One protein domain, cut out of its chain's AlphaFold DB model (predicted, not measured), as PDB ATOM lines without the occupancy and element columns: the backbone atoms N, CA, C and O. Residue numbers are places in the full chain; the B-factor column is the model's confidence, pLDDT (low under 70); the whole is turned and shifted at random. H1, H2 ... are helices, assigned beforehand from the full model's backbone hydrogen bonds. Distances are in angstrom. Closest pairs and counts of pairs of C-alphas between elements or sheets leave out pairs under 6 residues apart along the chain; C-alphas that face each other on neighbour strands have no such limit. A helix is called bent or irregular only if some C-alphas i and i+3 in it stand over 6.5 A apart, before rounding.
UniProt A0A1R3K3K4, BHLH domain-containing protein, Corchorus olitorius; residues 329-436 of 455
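Overview. This is residues 329 to 436 of the 455 residues of the protein "BHLH domain-containing protein" of Corchorus olitorius (UniProt A0A1R3K3K4). Three long helices form a layer with H2 in the middle, H4 close beside it and H1 on it with residues 340 to 347; short H3 sits at one end, and at the other H5 meets H1 at a corner, residues 426 to 436 sticking out. The 108 printed residues, class all helix, have five named helices, H1 to H5, and are loose: radius of gyration of the C-alphas 17.6 A, spans 50 by 35 by 30 A.

Along the chain. H4, residues 390 to 411, measures 31.7 A; H2, 358 to 375, 26.1 A; H3, 377 to 383, 10.0 A. H1, 330 to 349, measures 27.4 A from C-alpha 330 at (-4.231, 54.666, 7.897); it is only just irregular, C-alphas 336 and 339 being 6.7 A apart. H5, 421 to 434, measures 19.6 A and ends at (-20.533, 52.598, 51.501).

Arrangement. H4 touches H2 at a shallow tilt of 9 degrees, opposite ways; the closest C-alphas, of Lys 394 and Ala 370, are 4.0 A apart. H1 and H2 form a hairpin at 27 degrees. H1 and H5 touch only at their ends, closest C-alphas Ile 348 and Leu 421, 5.2 A. H3 touches H4 at residues 390 to 391. O i to N i+4 pairs are within hydrogen-bond range throughout H2, H3 and H5, in 13 of 16 in H1 and 14 of 18 in H4.

Size, cuts and confidence. C-alphas 385 and 416, the farthest apart, are 52.5 A apart. The printed part has no cut and no long link; pLDDT is under 70 at residues 353, 355, 415 to 419, 429 to 431 and 433 to 436.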
ATOM      1  N   LEU A 329      -1.003  55.854   5.435       77.81
ATOM      2  CA  LEU A 329      -0.587  55.374   6.767       77.81
ATOM      3  C   LEU A 329      -1.756  54.851   7.635       77.81
ATOM      4  O   LEU A 329      -1.551  54.301   8.722       77.81
ATOM      5  N   ARG A 330      -3.000  55.010   7.163       79.75
ATOM      6  CA  ARG A 330      -4.231  54.666   7.897       79.75
ATOM      7  C   ARG A 330      -4.352  53.171   8.250       79.75
ATOM      8  O   ARG A 330      -4.647  52.890   9.412       79.75
ATOM      9  N   PRO A 331      -4.081  52.195   7.357       80.06
ATOM     10  CA  PRO A 331      -4.137  50.772   7.704       80.06
ATOM     11  C   PRO A 331      -3.098  50.380   8.763       80.06
ATOM     12  O   PRO A 331      -3.393  49.564   9.633       80.06
ATOM     13  N   TYR A 332      -1.911  51.000   8.743       79.56
ATOM     14  CA  TYR A 332      -0.890  50.801   9.775       79.56
ATOM     15  C   TYR A 332      -1.381  51.290  11.145       79.56
ATOM     16  O   TYR A 332      -1.308  50.546  12.124       79.56
ATOM     17  N   ALA A 333      -1.969  52.489  11.205       81.62
ATOM     18  CA  ALA A 333      -2.574  53.012  12.430       81.62
ATOM     19  C   ALA A 333      -3.714  52.112  12.953       81.62
ATOM     20  O   ALA A 333      -3.769  51.831  14.149       81.62
ATOM     21  N   VAL A 334      -4.581  51.598  12.073       82.81
ATOM     22  CA  VAL A 334      -5.656  50.657  12.448       82.81
ATOM     23  C   VAL A 334      -5.083  49.378  13.067       82.81
ATOM     24  O   VAL A 334      -5.470  49.018  14.179       82.81
ATOM     25  N   ILE A 335      -4.123  48.725  12.402       83.31
ATOM     26  CA  ILE A 335      -3.479  47.495  12.902       83.31
ATOM     27  C   ILE A 335      -2.759  47.744  14.235       83.31
ATOM     28  O   ILE A 335      -2.735  46.864  15.093       83.31
ATOM     29  N   GLN A 336      -2.197  48.937  14.428       82.38
ATOM     30  CA  GLN A 336      -1.476  49.302  15.641       82.38
ATOM     31  C   GLN A 336      -2.399  49.603  16.829       82.38
ATOM     32  O   GLN A 336      -2.137  49.128  17.930       82.38
ATOM     33  N   PHE A 337      -3.458  50.397  16.637       83.69
ATOM     34  CA  PHE A 337      -4.259  50.927  17.747       83.69
ATOM     35  C   PHE A 337      -5.524  50.116  18.056       83.69
ATOM     36  O   PHE A 337      -5.944  50.086  19.214       83.69
ATOM     37  N   VAL A 338      -6.121  49.414  17.083       85.00
ATOM     38  CA  VAL A 338      -7.330  48.604  17.339       85.00
ATOM     39  C   VAL A 338      -7.071  47.484  18.361       85.00
ATOM     40  O   VAL A 338      -7.854  47.387  19.309       85.00
ATOM     41  N   PRO A 339      -5.980  46.689  18.289       83.75
ATOM     42  CA  PRO A 339      -5.689  45.685  19.313       83.75
ATOM     43  C   PRO A 339      -5.510  46.288  20.713       83.75
ATOM     44  O   PRO A 339      -5.958  45.695  21.691       83.75
ATOM     45  N   CYS A 340      -4.932  47.490  20.820       83.19
ATOM     46  CA  CYS A 340      -4.740  48.192  22.094       83.19
ATOM     47  C   CYS A 340      -6.045  48.624  22.767       83.19
ATOM     48  O   CYS A 340      -6.049  48.836  23.975       83.19
ATOM     49  N   ILE A 341      -7.136  48.753  22.010       85.06
ATOM     50  CA  ILE A 341      -8.471  49.059  22.539       85.06
ATOM     51  C   ILE A 341      -9.241  47.756  22.782       85.06
ATOM     52  O   ILE A 341      -9.798  47.549  23.861       85.06
ATOM     53  N   VAL A 342      -9.234  46.846  21.802       85.69
ATOM     54  CA  VAL A 342     -10.008  45.597  21.844       85.69
ATOM     55  C   VAL A 342      -9.507  44.648  22.935       85.69
ATOM     56  O   VAL A 342     -10.330  44.063  23.633       85.69
ATOM     57  N   ILE A 343      -8.192  44.498  23.133       85.50
ATOM     58  CA  ILE A 343      -7.648  43.553  24.125       85.50
ATOM     59  C   ILE A 343      -8.016  43.968  25.568       85.50
ATOM     60  O   ILE A 343      -8.572  43.130  26.281       85.50
ATOM     61  N   PRO A 344      -7.814  45.227  26.016       84.75
ATOM     62  CA  PRO A 344      -8.297  45.679  27.324       84.75
ATOM     63  C   PRO A 344      -9.815  45.623  27.472       84.75
ATOM     64  O   PRO A 344     -10.298  45.207  28.523       84.75
ATOM     65  N   LEU A 345     -10.567  45.996  26.430       84.06
ATOM     66  CA  LEU A 345     -12.029  45.925  26.452       84.06
ATOM     67  C   LEU A 345     -12.510  44.488  26.691       84.06
ATOM     68  O   LEU A 345     -13.335  44.262  27.572       84.06
ATOM     69  N   MET A 346     -11.940  43.514  25.974       81.44
ATOM     70  CA  MET A 346     -12.226  42.088  26.165       81.44
ATOM     71  C   MET A 346     -11.822  41.607  27.564       81.44
ATOM     72  O   MET A 346     -12.597  40.902  28.202       81.44
ATOM     73  N   ALA A 347     -10.659  42.026  28.074       82.38
ATOM     74  CA  ALA A 347     -10.184  41.652  29.410       82.38
ATOM     75  C   ALA A 347     -11.040  42.223  30.561       82.38
ATOM     76  O   ALA A 347     -11.063  41.642  31.646       82.38
ATOM     77  N   ILE A 348     -11.729  43.352  30.346       83.06
ATOM     78  CA  ILE A 348     -12.629  43.977  31.332       83.06
ATOM     79  C   ILE A 348     -14.054  43.414  31.237       83.06
ATOM     80  O   ILE A 348     -14.690  43.181  32.269       83.06
ATOM     81  N   LEU A 349     -14.557  43.246  30.010       78.94
ATOM     82  CA  LEU A 349     -15.959  42.938  29.728       78.94
ATOM     83  C   LEU A 349     -16.274  41.441  29.816       78.94
ATOM     84  O   LEU A 349     -17.351  41.079  30.288       78.94
ATOM     85  N   LEU A 350     -15.353  40.574  29.385       76.12
ATOM     86  CA  LEU A 350     -15.553  39.127  29.430       76.12
ATOM     87  C   LEU A 350     -15.091  38.548  30.778       76.12
ATOM     88  O   LEU A 350     -14.049  38.958  31.297       76.12
ATOM     89  N   PRO A 351     -15.816  37.568  31.352       70.50
ATOM     90  CA  PRO A 351     -15.330  36.835  32.513       70.50
ATOM     91  C   PRO A 351     -14.090  36.008  32.116       70.50
ATOM     92  O   PRO A 351     -14.179  35.176  31.208       70.50
ATOM     93  N   PRO A 352     -12.926  36.220  32.753       72.12
ATOM     94  CA  PRO A 352     -11.708  35.500  32.408       72.12
ATOM     95  C   PRO A 352     -11.795  34.029  32.839       72.12
ATOM     96  O   PRO A 352     -12.302  33.707  33.906       72.12
ATOM     97  N   MET A 353     -11.255  33.128  32.012       69.44
ATOM     98  CA  MET A 353     -11.146  31.689  32.321       69.44
ATOM     99  C   MET A 353      -9.975  31.363  33.269       69.44
ATOM    100  O   MET A 353      -9.934  30.301  33.883       69.44
ATOM    101  N   TYR A 354      -9.001  32.268  33.355       72.31
ATOM    102  CA  TYR A 354      -7.771  32.097  34.117       72.31
ATOM    103  C   TYR A 354      -7.620  33.213  35.142       72.31
ATOM    104  O   TYR A 354      -7.969  34.367  34.864       72.31
ATOM    105  N   THR A 355      -7.009  32.881  36.277       67.94
ATOM    106  CA  THR A 355      -6.565  33.874  37.257       67.94
ATOM    107  C   THR A 355      -5.623  34.906  36.621       67.94
ATOM    108  O   THR A 355      -5.003  34.677  35.579       67.94
ATOM    109  N   HIS A 356      -5.499  36.072  37.264       80.12
ATOM    110  CA  HIS A 356      -4.554  37.130  36.874       80.12
ATOM    111  C   HIS A 356      -4.809  37.809  35.506       80.12
ATOM    112  O   HIS A 356      -3.880  38.301  34.859       80.12
ATOM    113  N   SER A 357      -6.074  37.961  35.097       79.69
ATOM    114  CA  SER A 357      -6.469  38.749  33.911       79.69
ATOM    115  C   SER A 357      -5.969  40.206  33.913       79.69
ATOM    116  O   SER A 357      -5.732  40.780  32.852       79.69
ATOM    117  N   THR A 358      -5.718  40.794  35.087       83.31
ATOM    118  CA  THR A 358      -5.173  42.155  35.248       83.31
ATOM    119  C   THR A 358      -3.812  42.370  34.579       83.31
ATOM    120  O   THR A 358      -3.483  43.502  34.228       83.31
ATOM    121  N   TYR A 359      -3.029  41.313  34.336       88.19
ATOM    122  CA  TYR A 359      -1.747  41.417  33.631       88.19
ATOM    123  C   TYR A 359      -1.910  41.805  32.153       88.19
ATOM    124  O   TYR A 359      -1.015  42.443  31.602       88.19
ATOM    125  N   TRP A 360      -3.057  41.514  31.523       87.75
ATOM    126  CA  TRP A 360      -3.364  42.009  30.174       87.75
ATOM    127  C   TRP A 360      -3.541  43.531  30.138       87.75
ATOM    128  O   TRP A 360      -3.144  44.170  29.166       87.75
ATOM    129  N   LEU A 361      -4.069  44.125  31.214       89.50
ATOM    130  CA  LEU A 361      -4.197  45.579  31.341       89.50
ATOM    131  C   LEU A 361      -2.832  46.242  31.560       89.50
ATOM    132  O   LEU A 361      -2.548  47.260  30.933       89.50
ATOM    133  N   TRP A 362      -1.953  45.633  32.363       91.06
ATOM    134  CA  TRP A 362      -0.560  46.079  32.491       91.06
ATOM    135  C   TRP A 362       0.201  45.981  31.163       91.06
ATOM    136  O   TRP A 362       0.832  46.951  30.752       91.06
ATOM    137  N   ALA A 363       0.090  44.855  30.454       91.00
ATOM    138  CA  ALA A 363       0.706  44.661  29.142       91.00
ATOM    139  C   ALA A 363       0.233  45.711  28.115       91.00
ATOM    140  O   ALA A 363       1.054  46.310  27.421       91.00
ATOM    141  N   ALA A 364      -1.072  45.996  28.062       91.06
ATOM    142  CA  ALA A 364      -1.616  47.045  27.201       91.06
ATOM    143  C   ALA A 364      -1.169  48.456  27.624       91.06
ATOM    144  O   ALA A 364      -0.859  49.276  26.761       91.06
ATOM    145  N   GLY A 365      -1.076  48.730  28.930       91.94
ATOM    146  CA  GLY A 365      -0.580  50.000  29.464       91.94
ATOM    147  C   GLY A 365       0.877  50.277  29.086       91.94
ATOM    148  O   GLY A 365       1.181  51.364  28.600       91.94
ATOM    149  N   PHE A 366       1.766  49.288  29.221       93.38
ATOM    150  CA  PHE A 366       3.172  49.414  28.806       93.38
ATOM    151  C   PHE A 366       3.341  49.534  27.284       93.38
ATOM    152  O   PHE A 366       4.199  50.287  26.825       93.38
ATOM    153  N   TYR A 367       2.497  48.865  26.491       91.75
ATOM    154  CA  TYR A 367       2.476  49.069  25.039       91.75
ATOM    155  C   TYR A 367       2.016  50.488  24.665       91.75
ATOM    156  O   TYR A 367       2.621  51.132  23.808       91.75
ATOM    157  N   LEU A 368       0.961  50.995  25.313       91.75
ATOM    158  CA  LEU A 368       0.465  52.355  25.084       91.75
ATOM    159  C   LEU A 368       1.522  53.398  25.473       91.75
ATOM    160  O   LEU A 368       1.750  54.337  24.714       91.75
ATOM    161  N   LEU A 369       2.214  53.193  26.599       91.75
ATOM    162  CA  LEU A 369       3.326  54.032  27.044       91.75
ATOM    163  C   LEU A 369       4.452  54.082  25.997       91.75
ATOM    164  O   LEU A 369       4.836  55.172  25.579       91.75
ATOM    165  N   ALA A 370       4.875  52.930  25.465       92.38
ATOM    166  CA  ALA A 370       5.860  52.859  24.382       92.38
ATOM    167  C   ALA A 370       5.431  53.641  23.117       92.38
ATOM    168  O   ALA A 370       6.270  54.186  22.399       92.38
ATOM    169  N   LYS A 371       4.123  53.736  22.836       89.94
ATOM    170  CA  LYS A 371       3.591  54.536  21.716       89.94
ATOM    171  C   LYS A 371       3.490  56.031  22.014       89.94
ATOM    172  O   LYS A 371       3.672  56.828  21.096       89.94
ATOM    173  N   VAL A 372       3.282  56.425  23.269       90.62
ATOM    174  CA  VAL A 372       3.419  57.829  23.695       90.62
ATOM    175  C   VAL A 372       4.883  58.271  23.602       90.62
ATOM    176  O   VAL A 372       5.162  59.335  23.059       90.62
ATOM    177  N   GLU A 373       5.824  57.431  24.034       89.56
ATOM    178  CA  GLU A 373       7.270  57.690  23.942       89.56
ATOM    179  C   GLU A 373       7.762  57.801  22.489       89.56
ATOM    180  O   GLU A 373       8.617  58.631  22.186       89.56
ATOM    181  N   GLU A 374       7.181  57.025  21.570       89.38
ATOM    182  CA  GLU A 374       7.428  57.146  20.128       89.38
ATOM    183  C   GLU A 374       6.894  58.465  19.543       89.38
ATOM    184  O   GLU A 374       7.567  59.082  18.718       89.38
ATOM    185  N   ALA A 375       5.721  58.931  19.984       87.69
ATOM    186  CA  ALA A 375       5.146  60.205  19.543       87.69
ATOM    187  C   ALA A 375       5.863  61.430  20.144       87.69
ATOM    188  O   ALA A 375       5.952  62.477  19.503       87.69
ATOM    189  N   MET A 376       6.389  61.302  21.366       86.88
ATOM    190  CA  MET A 376       7.061  62.373  22.111       86.88
ATOM    191  C   MET A 376       8.595  62.335  22.003       86.88
ATOM    192  O   MET A 376       9.264  63.058  22.737       86.88
ATOM    193  N   ASP A 377       9.163  61.541  21.088       88.50
ATOM    194  CA  ASP A 377      10.608  61.273  20.980       88.50
ATOM    195  C   ASP A 377      11.487  62.537  21.039       88.50
ATOM    196  O   ASP A 377      12.432  62.591  21.826       88.50
ATOM    197  N   LYS A 378      11.125  63.590  20.292       82.81
ATOM    198  CA  LYS A 378      11.836  64.883  20.305       82.81
ATOM    199  C   LYS A 378      11.765  65.589  21.662       82.81
ATOM    200  O   LYS A 378      12.788  66.032  22.169       82.81
ATOM    201  N   VAL A 379      10.576  65.643  22.267       86.62
ATOM    202  CA  VAL A 379      10.339  66.287  23.572       86.62
ATOM    203  C   VAL A 379      11.118  65.563  24.672       86.62
ATOM    204  O   VAL A 379      11.745  66.201  25.513       86.62
ATOM    205  N   ILE A 380      11.134  64.227  24.634       85.12
ATOM    206  CA  ILE A 380      11.915  63.393  25.555       85.12
ATOM    207  C   ILE A 380      13.417  63.634  25.347       85.12
ATOM    208  O   ILE A 380      14.142  63.792  26.326       85.12
ATOM    209  N   TYR A 381      13.887  63.706  24.101       87.38
ATOM    210  CA  TYR A 381      15.305  63.899  23.787       87.38
ATOM    211  C   TYR A 381      15.839  65.280  24.199       87.38
ATOM    212  O   TYR A 381      16.957  65.382  24.711       87.38
ATOM    213  N   GLU A 382      15.039  66.335  24.022       84.69
ATOM    214  CA  GLU A 382      15.345  67.690  24.502       84.69
ATOM    215  C   GLU A 382      15.336  67.756  26.037       84.69
ATOM    216  O   GLU A 382      16.278  68.274  26.640       84.69
ATOM    217  N   TRP A 383      14.321  67.173  26.687       85.31
ATOM    218  CA  TRP A 383      14.198  67.179  28.150       85.31
ATOM    219  C   TRP A 383      15.256  66.314  28.853       85.31
ATOM    220  O   TRP A 383      15.716  66.657  29.940       85.31
ATOM    221  N   THR A 384      15.709  65.231  28.216       81.62
ATOM    222  CA  THR A 384      16.734  64.315  28.758       81.62
ATOM    223  C   THR A 384      18.162  64.735  28.373       81.62
ATOM    224  O   THR A 384      19.069  63.902  28.334       81.62
ATOM    225  N   HIS A 385      18.379  66.019  28.055       78.69
ATOM    226  CA  HIS A 385      19.686  66.598  27.707       78.69
ATOM    227  C   HIS A 385      20.474  65.784  26.658       78.69
ATOM    228  O   HIS A 385      21.689  65.616  26.771       78.69
ATOM    229  N   HIS A 386      19.780  65.258  25.644       80.88
ATOM    230  CA  HIS A 386      20.338  64.431  24.563       80.88
ATOM    231  C   HIS A 386      20.953  63.075  24.981       80.88
ATOM    232  O   HIS A 386      21.600  62.423  24.163       80.88
ATOM    233  N   ILE A 387      20.739  62.610  26.218       81.12
ATOM    234  CA  ILE A 387      21.288  61.330  26.711       81.12
ATOM    235  C   ILE A 387      20.422  60.132  26.281       81.12
ATOM    236  O   ILE A 387      20.942  59.057  25.986       81.12
ATOM    237  N   VAL A 388      19.096  60.302  26.249       83.31
ATOM    238  CA  VAL A 388      18.117  59.235  25.973       83.31
ATOM    239  C   VAL A 388      17.066  59.756  24.995       83.31
ATOM    240  O   VAL A 388      16.566  60.865  25.160       83.31
ATOM    241  N   SER A 389      16.728  58.962  23.979       87.44
ATOM    242  CA  SER A 389      15.654  59.251  23.018       87.44
ATOM    243  C   SER A 389      14.401  58.449  23.390       87.44
ATOM    244  O   SER A 389      14.496  57.349  23.938       87.44
ATOM    245  N   GLY A 390      13.209  58.954  23.065       86.00
ATOM    246  CA  GLY A 390      11.967  58.180  23.207       86.00
ATOM    247  C   GLY A 390      12.004  56.862  22.421       86.00
ATOM    248  O   GLY A 390      11.426  55.866  22.851       86.00
ATOM    249  N   HIS A 391      12.779  56.790  21.333       87.50
ATOM    250  CA  HIS A 391      13.055  55.545  20.616       87.50
ATOM    251  C   HIS A 391      13.804  54.497  21.460       87.50
ATOM    252  O   HIS A 391      13.573  53.306  21.259       87.50
ATOM    253  N   THR A 392      14.687  54.871  22.390       90.31
ATOM    254  CA  THR A 392      15.318  53.875  23.279       90.31
ATOM    255  C   THR A 392      14.391  53.487  24.428       90.31
ATOM    256  O   THR A 392      14.335  52.310  24.787       90.31
ATOM    257  N   LEU A 393      13.603  54.435  24.943       89.19
ATOM    258  CA  LEU A 393      12.642  54.180  26.018       89.19
ATOM    259  C   LEU A 393      11.487  53.267  25.564       89.19
ATOM    260  O   LEU A 393      11.210  52.269  26.231       89.19
ATOM    261  N   LYS A 394      10.941  53.479  24.355       92.06
ATOM    262  CA  LYS A 394       9.861  52.633  23.816       92.06
ATOM    263  C   LYS A 394      10.258  51.165  23.691       92.06
ATOM    264  O   LYS A 394       9.405  50.296  23.843       92.06
ATOM    265  N   HIS A 395      11.535  50.863  23.426       92.88
ATOM    266  CA  HIS A 395      12.027  49.479  23.374       92.88
ATOM    267  C   HIS A 395      12.047  48.845  24.765       92.88
ATOM    268  O   HIS A 395      11.691  47.677  24.900       92.88
ATOM    269  N   LEU A 396      12.394  49.612  25.804       93.25
ATOM    270  CA  LEU A 396      12.334  49.158  27.195       93.25
ATOM    271  C   LEU A 396      10.881  48.901  27.629       93.25
ATOM    272  O   LEU A 396      10.581  47.831  28.159       93.25
ATOM    273  N   CYS A 397       9.967  49.829  27.337       92.44
ATOM    274  CA  CYS A 397       8.542  49.685  27.638       92.44
ATOM    275  C   CYS A 397       7.888  48.540  26.837       92.44
ATOM    276  O   CYS A 397       7.164  47.722  27.409       92.44
ATOM    277  N   ALA A 398       8.218  48.388  25.550       92.56
ATOM    278  CA  ALA A 398       7.775  47.257  24.731       92.56
ATOM    279  C   ALA A 398       8.337  45.912  25.229       92.56
ATOM    280  O   ALA A 398       7.623  44.909  25.193       92.56
ATOM    281  N   ALA A 399       9.568  45.874  25.752       94.31
ATOM    282  CA  ALA A 399      10.159  44.669  26.339       94.31
ATOM    283  C   ALA A 399       9.474  44.225  27.646       94.31
ATOM    284  O   ALA A 399       9.533  43.044  27.987       94.31
ATOM    285  N   MET A 400       8.773  45.116  28.358       93.75
ATOM    286  CA  MET A 400       7.984  44.732  29.540       93.75
ATOM    287  C   MET A 400       6.696  43.975  29.182       93.75
ATOM    288  O   MET A 400       6.244  43.137  29.963       93.75
ATOM    289  N   VAL A 401       6.129  44.196  27.993       93.06
ATOM    290  CA  VAL A 401       4.907  43.516  27.516       93.06
ATOM    291  C   VAL A 401       5.030  41.979  27.571       93.06
ATOM    292  O   VAL A 401       4.211  41.353  28.252       93.06
ATOM    293  N   PRO A 402       6.044  41.328  26.954       92.75
ATOM    294  CA  PRO A 402       6.216  39.880  27.066       92.75
ATOM    295  C   PRO A 402       6.580  39.421  28.485       92.75
ATOM    296  O   PRO A 402       6.254  38.287  28.834       92.75
ATOM    297  N   VAL A 403       7.191  40.262  29.330       93.12
ATOM    298  CA  VAL A 403       7.468  39.917  30.739       93.12
ATOM    299  C   VAL A 403       6.162  39.760  31.523       93.12
ATOM    300  O   VAL A 403       5.968  38.729  32.169       93.12
ATOM    301  N   PHE A 404       5.227  40.711  31.419       91.25
ATOM    302  CA  PHE A 404       3.918  40.594  32.077       91.25
ATOM    303  C   PHE A 404       3.106  39.404  31.553       91.25
ATOM    304  O   PHE A 404       2.512  38.679  32.354       91.25
ATOM    305  N   LEU A 405       3.127  39.150  30.239       89.50
ATOM    306  CA  LEU A 405       2.462  37.980  29.653       89.50
ATOM    307  C   LEU A 405       3.105  36.658  30.106       89.50
ATOM    308  O   LEU A 405       2.390  35.711  30.422       89.50
ATOM    309  N   THR A 406       4.435  36.592  30.218       90.81
ATOM    310  CA  THR A 406       5.141  35.397  30.714       90.81
ATOM    311  C   THR A 406       4.829  35.143  32.189       90.81
ATOM    312  O   THR A 406       4.557  34.007  32.567       90.81
ATOM    313  N   LEU A 407       4.789  36.189  33.023       88.62
ATOM    314  CA  LEU A 407       4.387  36.074  34.429       88.62
ATOM    315  C   LEU A 407       2.925  35.627  34.579       88.62
ATOM    316  O   LEU A 407       2.634  34.804  35.446       88.62
ATOM    317  N   MET A 408       2.026  36.118  33.722       88.00
ATOM    318  CA  MET A 408       0.631  35.674  33.661       88.00
ATOM    319  C   MET A 408       0.531  34.194  33.265       88.00
ATOM    320  O   MET A 408      -0.119  33.419  33.961       88.00
ATOM    321  N   LEU A 409       1.245  33.766  32.221       86.00
ATOM    322  CA  LEU A 409       1.277  32.366  31.782       86.00
ATOM    323  C   LEU A 409       1.928  31.418  32.801       86.00
ATOM    324  O   LEU A 409       1.516  30.263  32.882       86.00
ATOM    325  N   ALA A 410       2.907  31.891  33.576       87.25
ATOM    326  CA  ALA A 410       3.585  31.109  34.612       87.25
ATOM    327  C   ALA A 410       2.779  30.993  35.919       87.25
ATOM    328  O   ALA A 410       2.954  30.023  36.652       87.25
ATOM    329  N   LYS A 411       1.914  31.973  36.224       83.19
ATOM    330  CA  LYS A 411       1.091  31.998  37.449       83.19
ATOM    331  C   LYS A 411      -0.377  31.629  37.239       83.19
ATOM    332  O   LYS A 411      -1.106  31.555  38.224       83.19
ATOM    333  N   ARG A 412      -0.833  31.424  35.998       79.19
ATOM    334  CA  ARG A 412      -2.240  31.104  35.725       79.19
ATOM    335  C   ARG A 412      -2.658  29.794  36.390       79.19
ATOM    336  O   ARG A 412      -2.031  28.751  36.222       79.19
ATOM    337  N   THR A 413      -3.794  29.859  37.056       70.88
ATOM    338  CA  THR A 413      -4.587  28.728  37.529       70.88
ATOM    339  C   THR A 413      -5.985  28.847  36.922       70.88
ATOM    340  O   THR A 413      -6.381  29.921  36.456       70.88
ATOM    341  N   VAL A 414      -6.715  27.735  36.848       71.44
ATOM    342  CA  VAL A 414      -8.109  27.745  36.384       71.44
ATOM    343  C   VAL A 414      -8.983  28.177  37.553       71.44
ATOM    344  O   VAL A 414      -8.936  27.552  38.609       71.44
ATOM    345  N   GLU A 415      -9.763  29.238  37.366       62.28
ATOM    346  CA  GLU A 415     -10.733  29.698  38.360       62.28
ATOM    347  C   GLU A 415     -12.121  29.196  37.949       62.28
ATOM    348  O   GLU A 415     -12.579  29.435  36.830       62.28
ATOM    349  N   THR A 416     -12.774  28.434  38.826       56.41
ATOM    350  CA  THR A 416     -14.110  27.875  38.566       56.41
ATOM    351  C   THR A 416     -15.211  28.930  38.703       56.41
ATOM    352  O   THR A 416     -16.260  28.809  38.068       56.41
ATOM    353  N   GLU A 417     -14.963  29.996  39.470       62.44
ATOM    354  CA  GLU A 417     -15.898  31.092  39.716       62.44
ATOM    355  C   GLU A 417     -15.697  32.245  38.710       62.44
ATOM    356  O   GLU A 417     -14.730  33.003  38.755       62.44
ATOM    357  N   ARG A 418     -16.623  32.379  37.753       65.56
ATOM    358  CA  ARG A 418     -16.483  33.288  36.599       65.56
ATOM    359  C   ARG A 418     -16.989  34.708  36.887       65.56
ATOM    360  O   ARG A 418     -18.075  35.076  36.439       65.56
ATOM    361  N   ILE A 419     -16.196  35.527  37.579       68.81
ATOM    362  CA  ILE A 419     -16.525  36.943  37.847       68.81
ATOM    363  C   ILE A 419     -15.775  37.874  36.878       68.81
ATOM    364  O   ILE A 419     -14.558  37.790  36.724       68.81
ATOM    365  N   SER A 420     -16.490  38.794  36.219       77.62
ATOM    366  CA  SER A 420     -15.868  39.803  35.338       77.62
ATOM    367  C   SER A 420     -15.139  40.895  36.135       77.62
ATOM    368  O   SER A 420     -15.612  41.316  37.194       77.62
ATOM    369  N   LEU A 421     -14.028  41.433  35.608       75.25
ATOM    370  CA  LEU A 421     -13.308  42.540  36.265       75.25
ATOM    371  C   LEU A 421     -14.216  43.755  36.497       75.25
ATOM    372  O   LEU A 421     -14.111  44.405  37.535       75.25
ATOM    373  N   LEU A 422     -15.144  44.028  35.572       72.94
ATOM    374  CA  LEU A 422     -16.141  45.089  35.715       72.94
ATOM    375  C   LEU A 422     -17.038  44.870  36.945       72.94
ATOM    376  O   LEU A 422     -17.261  45.814  37.705       72.94
ATOM    377  N   GLN A 423     -17.510  43.643  37.200       73.44
ATOM    378  CA  GLN A 423     -18.266  43.321  38.418       73.44
ATOM    379  C   GLN A 423     -17.402  43.461  39.676       73.44
ATOM    380  O   GLN A 423     -17.833  44.119  40.623       73.44
ATOM    381  N   THR A 424     -16.172  42.936  39.674       78.56
ATOM    382  CA  THR A 424     -15.234  43.063  40.804       78.56
ATOM    383  C   THR A 424     -14.963  44.529  41.153       78.56
ATOM    384  O   THR A 424     -15.027  44.925  42.319       78.56
ATOM    385  N   TRP A 425     -14.716  45.371  40.147       77.19
ATOM    386  CA  TRP A 425     -14.499  46.806  40.337       77.19
ATOM    387  C   TRP A 425     -15.771  47.533  40.767       77.19
ATOM    388  O   TRP A 425     -15.688  48.384  41.648       77.19
ATOM    389  N   LYS A 426     -16.944  47.171  40.231       80.06
ATOM    390  CA  LYS A 426     -18.235  47.734  40.655       80.06
ATOM    391  C   LYS A 426     -18.516  47.450  42.132       80.06
ATOM    392  O   LYS A 426     -18.866  48.381  42.849       80.06
ATOM    393  N   VAL A 427     -18.299  46.215  42.596       73.88
ATOM    394  CA  VAL A 427     -18.436  45.828  44.015       73.88
ATOM    395  C   VAL A 427     -17.414  46.560  44.894       73.88
ATOM    396  O   VAL A 427     -17.742  47.015  45.990       73.88
ATOM    397  N   SER A 428     -16.182  46.736  44.409       71.56
ATOM    398  CA  SER A 428     -15.160  47.509  45.125       71.56
ATOM    399  C   SER A 428     -15.529  48.999  45.225       71.56
ATOM    400  O   SER A 428     -15.402  49.600  46.289       71.56
ATOM    401  N   TRP A 429     -16.083  49.589  44.160       64.44
ATOM    402  CA  TRP A 429     -16.579  50.971  44.143       64.44
ATOM    403  C   TRP A 429     -17.798  51.177  45.046       64.44
ATOM    404  O   TRP A 429     -17.845  52.177  45.765       64.44
ATOM    405  N   THR A 430     -18.768  50.253  45.060       67.94
ATOM    406  CA  THR A 430     -19.899  50.342  45.999       67.94
ATOM    407  C   THR A 430     -19.409  50.245  47.437       67.94
ATOM    408  O   THR A 430     -19.785  51.089  48.240       67.94
ATOM    409  N   LYS A 431     -18.480  49.330  47.739       67.31
ATOM    410  CA  LYS A 431     -17.894  49.175  49.080       67.31
ATOM    411  C   LYS A 431     -17.068  50.389  49.530       67.31
ATOM    412  O   LYS A 431     -17.114  50.757  50.699       67.31
ATOM    413  N   VAL A 432     -16.336  51.043  48.623       70.19
ATOM    414  CA  VAL A 432     -15.631  52.310  48.913       70.19
ATOM    415  C   VAL A 432     -16.624  53.444  49.184       70.19
ATOM    416  O   VAL A 432     -16.415  54.223  50.112       70.19
ATOM    417  N   LYS A 433     -17.723  53.517  48.424       59.62
ATOM    418  CA  LYS A 433     -18.790  54.509  48.629       59.62
ATOM    419  C   LYS A 433     -19.535  54.291  49.954       59.62
ATOM    420  O   LYS A 433     -19.790  55.252  50.668       59.62
ATOM    421  N   GLU A 434     -19.821  53.038  50.293       53.06
ATOM    422  CA  GLU A 434     -20.533  52.598  51.501       53.06
ATOM    423  C   GLU A 434     -19.676  52.754  52.771       53.06
ATOM    424  O   GLU A 434     -20.164  53.236  53.789       53.06
ATOM    425  N   ASN A 435     -18.358  52.521  52.691       51.66
ATOM    426  CA  ASN A 435     -17.413  52.893  53.758       51.66
ATOM    427  C   ASN A 435     -17.376  54.411  54.043       51.66
ATOM    428  O   ASN A 435     -16.937  54.812  55.120       51.66
ATOM    429  N   GLY A 436     -17.827  55.254  53.106       54.41
ATOM    430  CA  GLY A 436     -18.027  56.691  53.324       54.41
ATOM    431  C   GLY A 436     -19.362  57.046  53.996       54.41
ATOM    432  O   GLY A 436     -19.540  58.188  54.414       54.41
TER     433      GLY A 436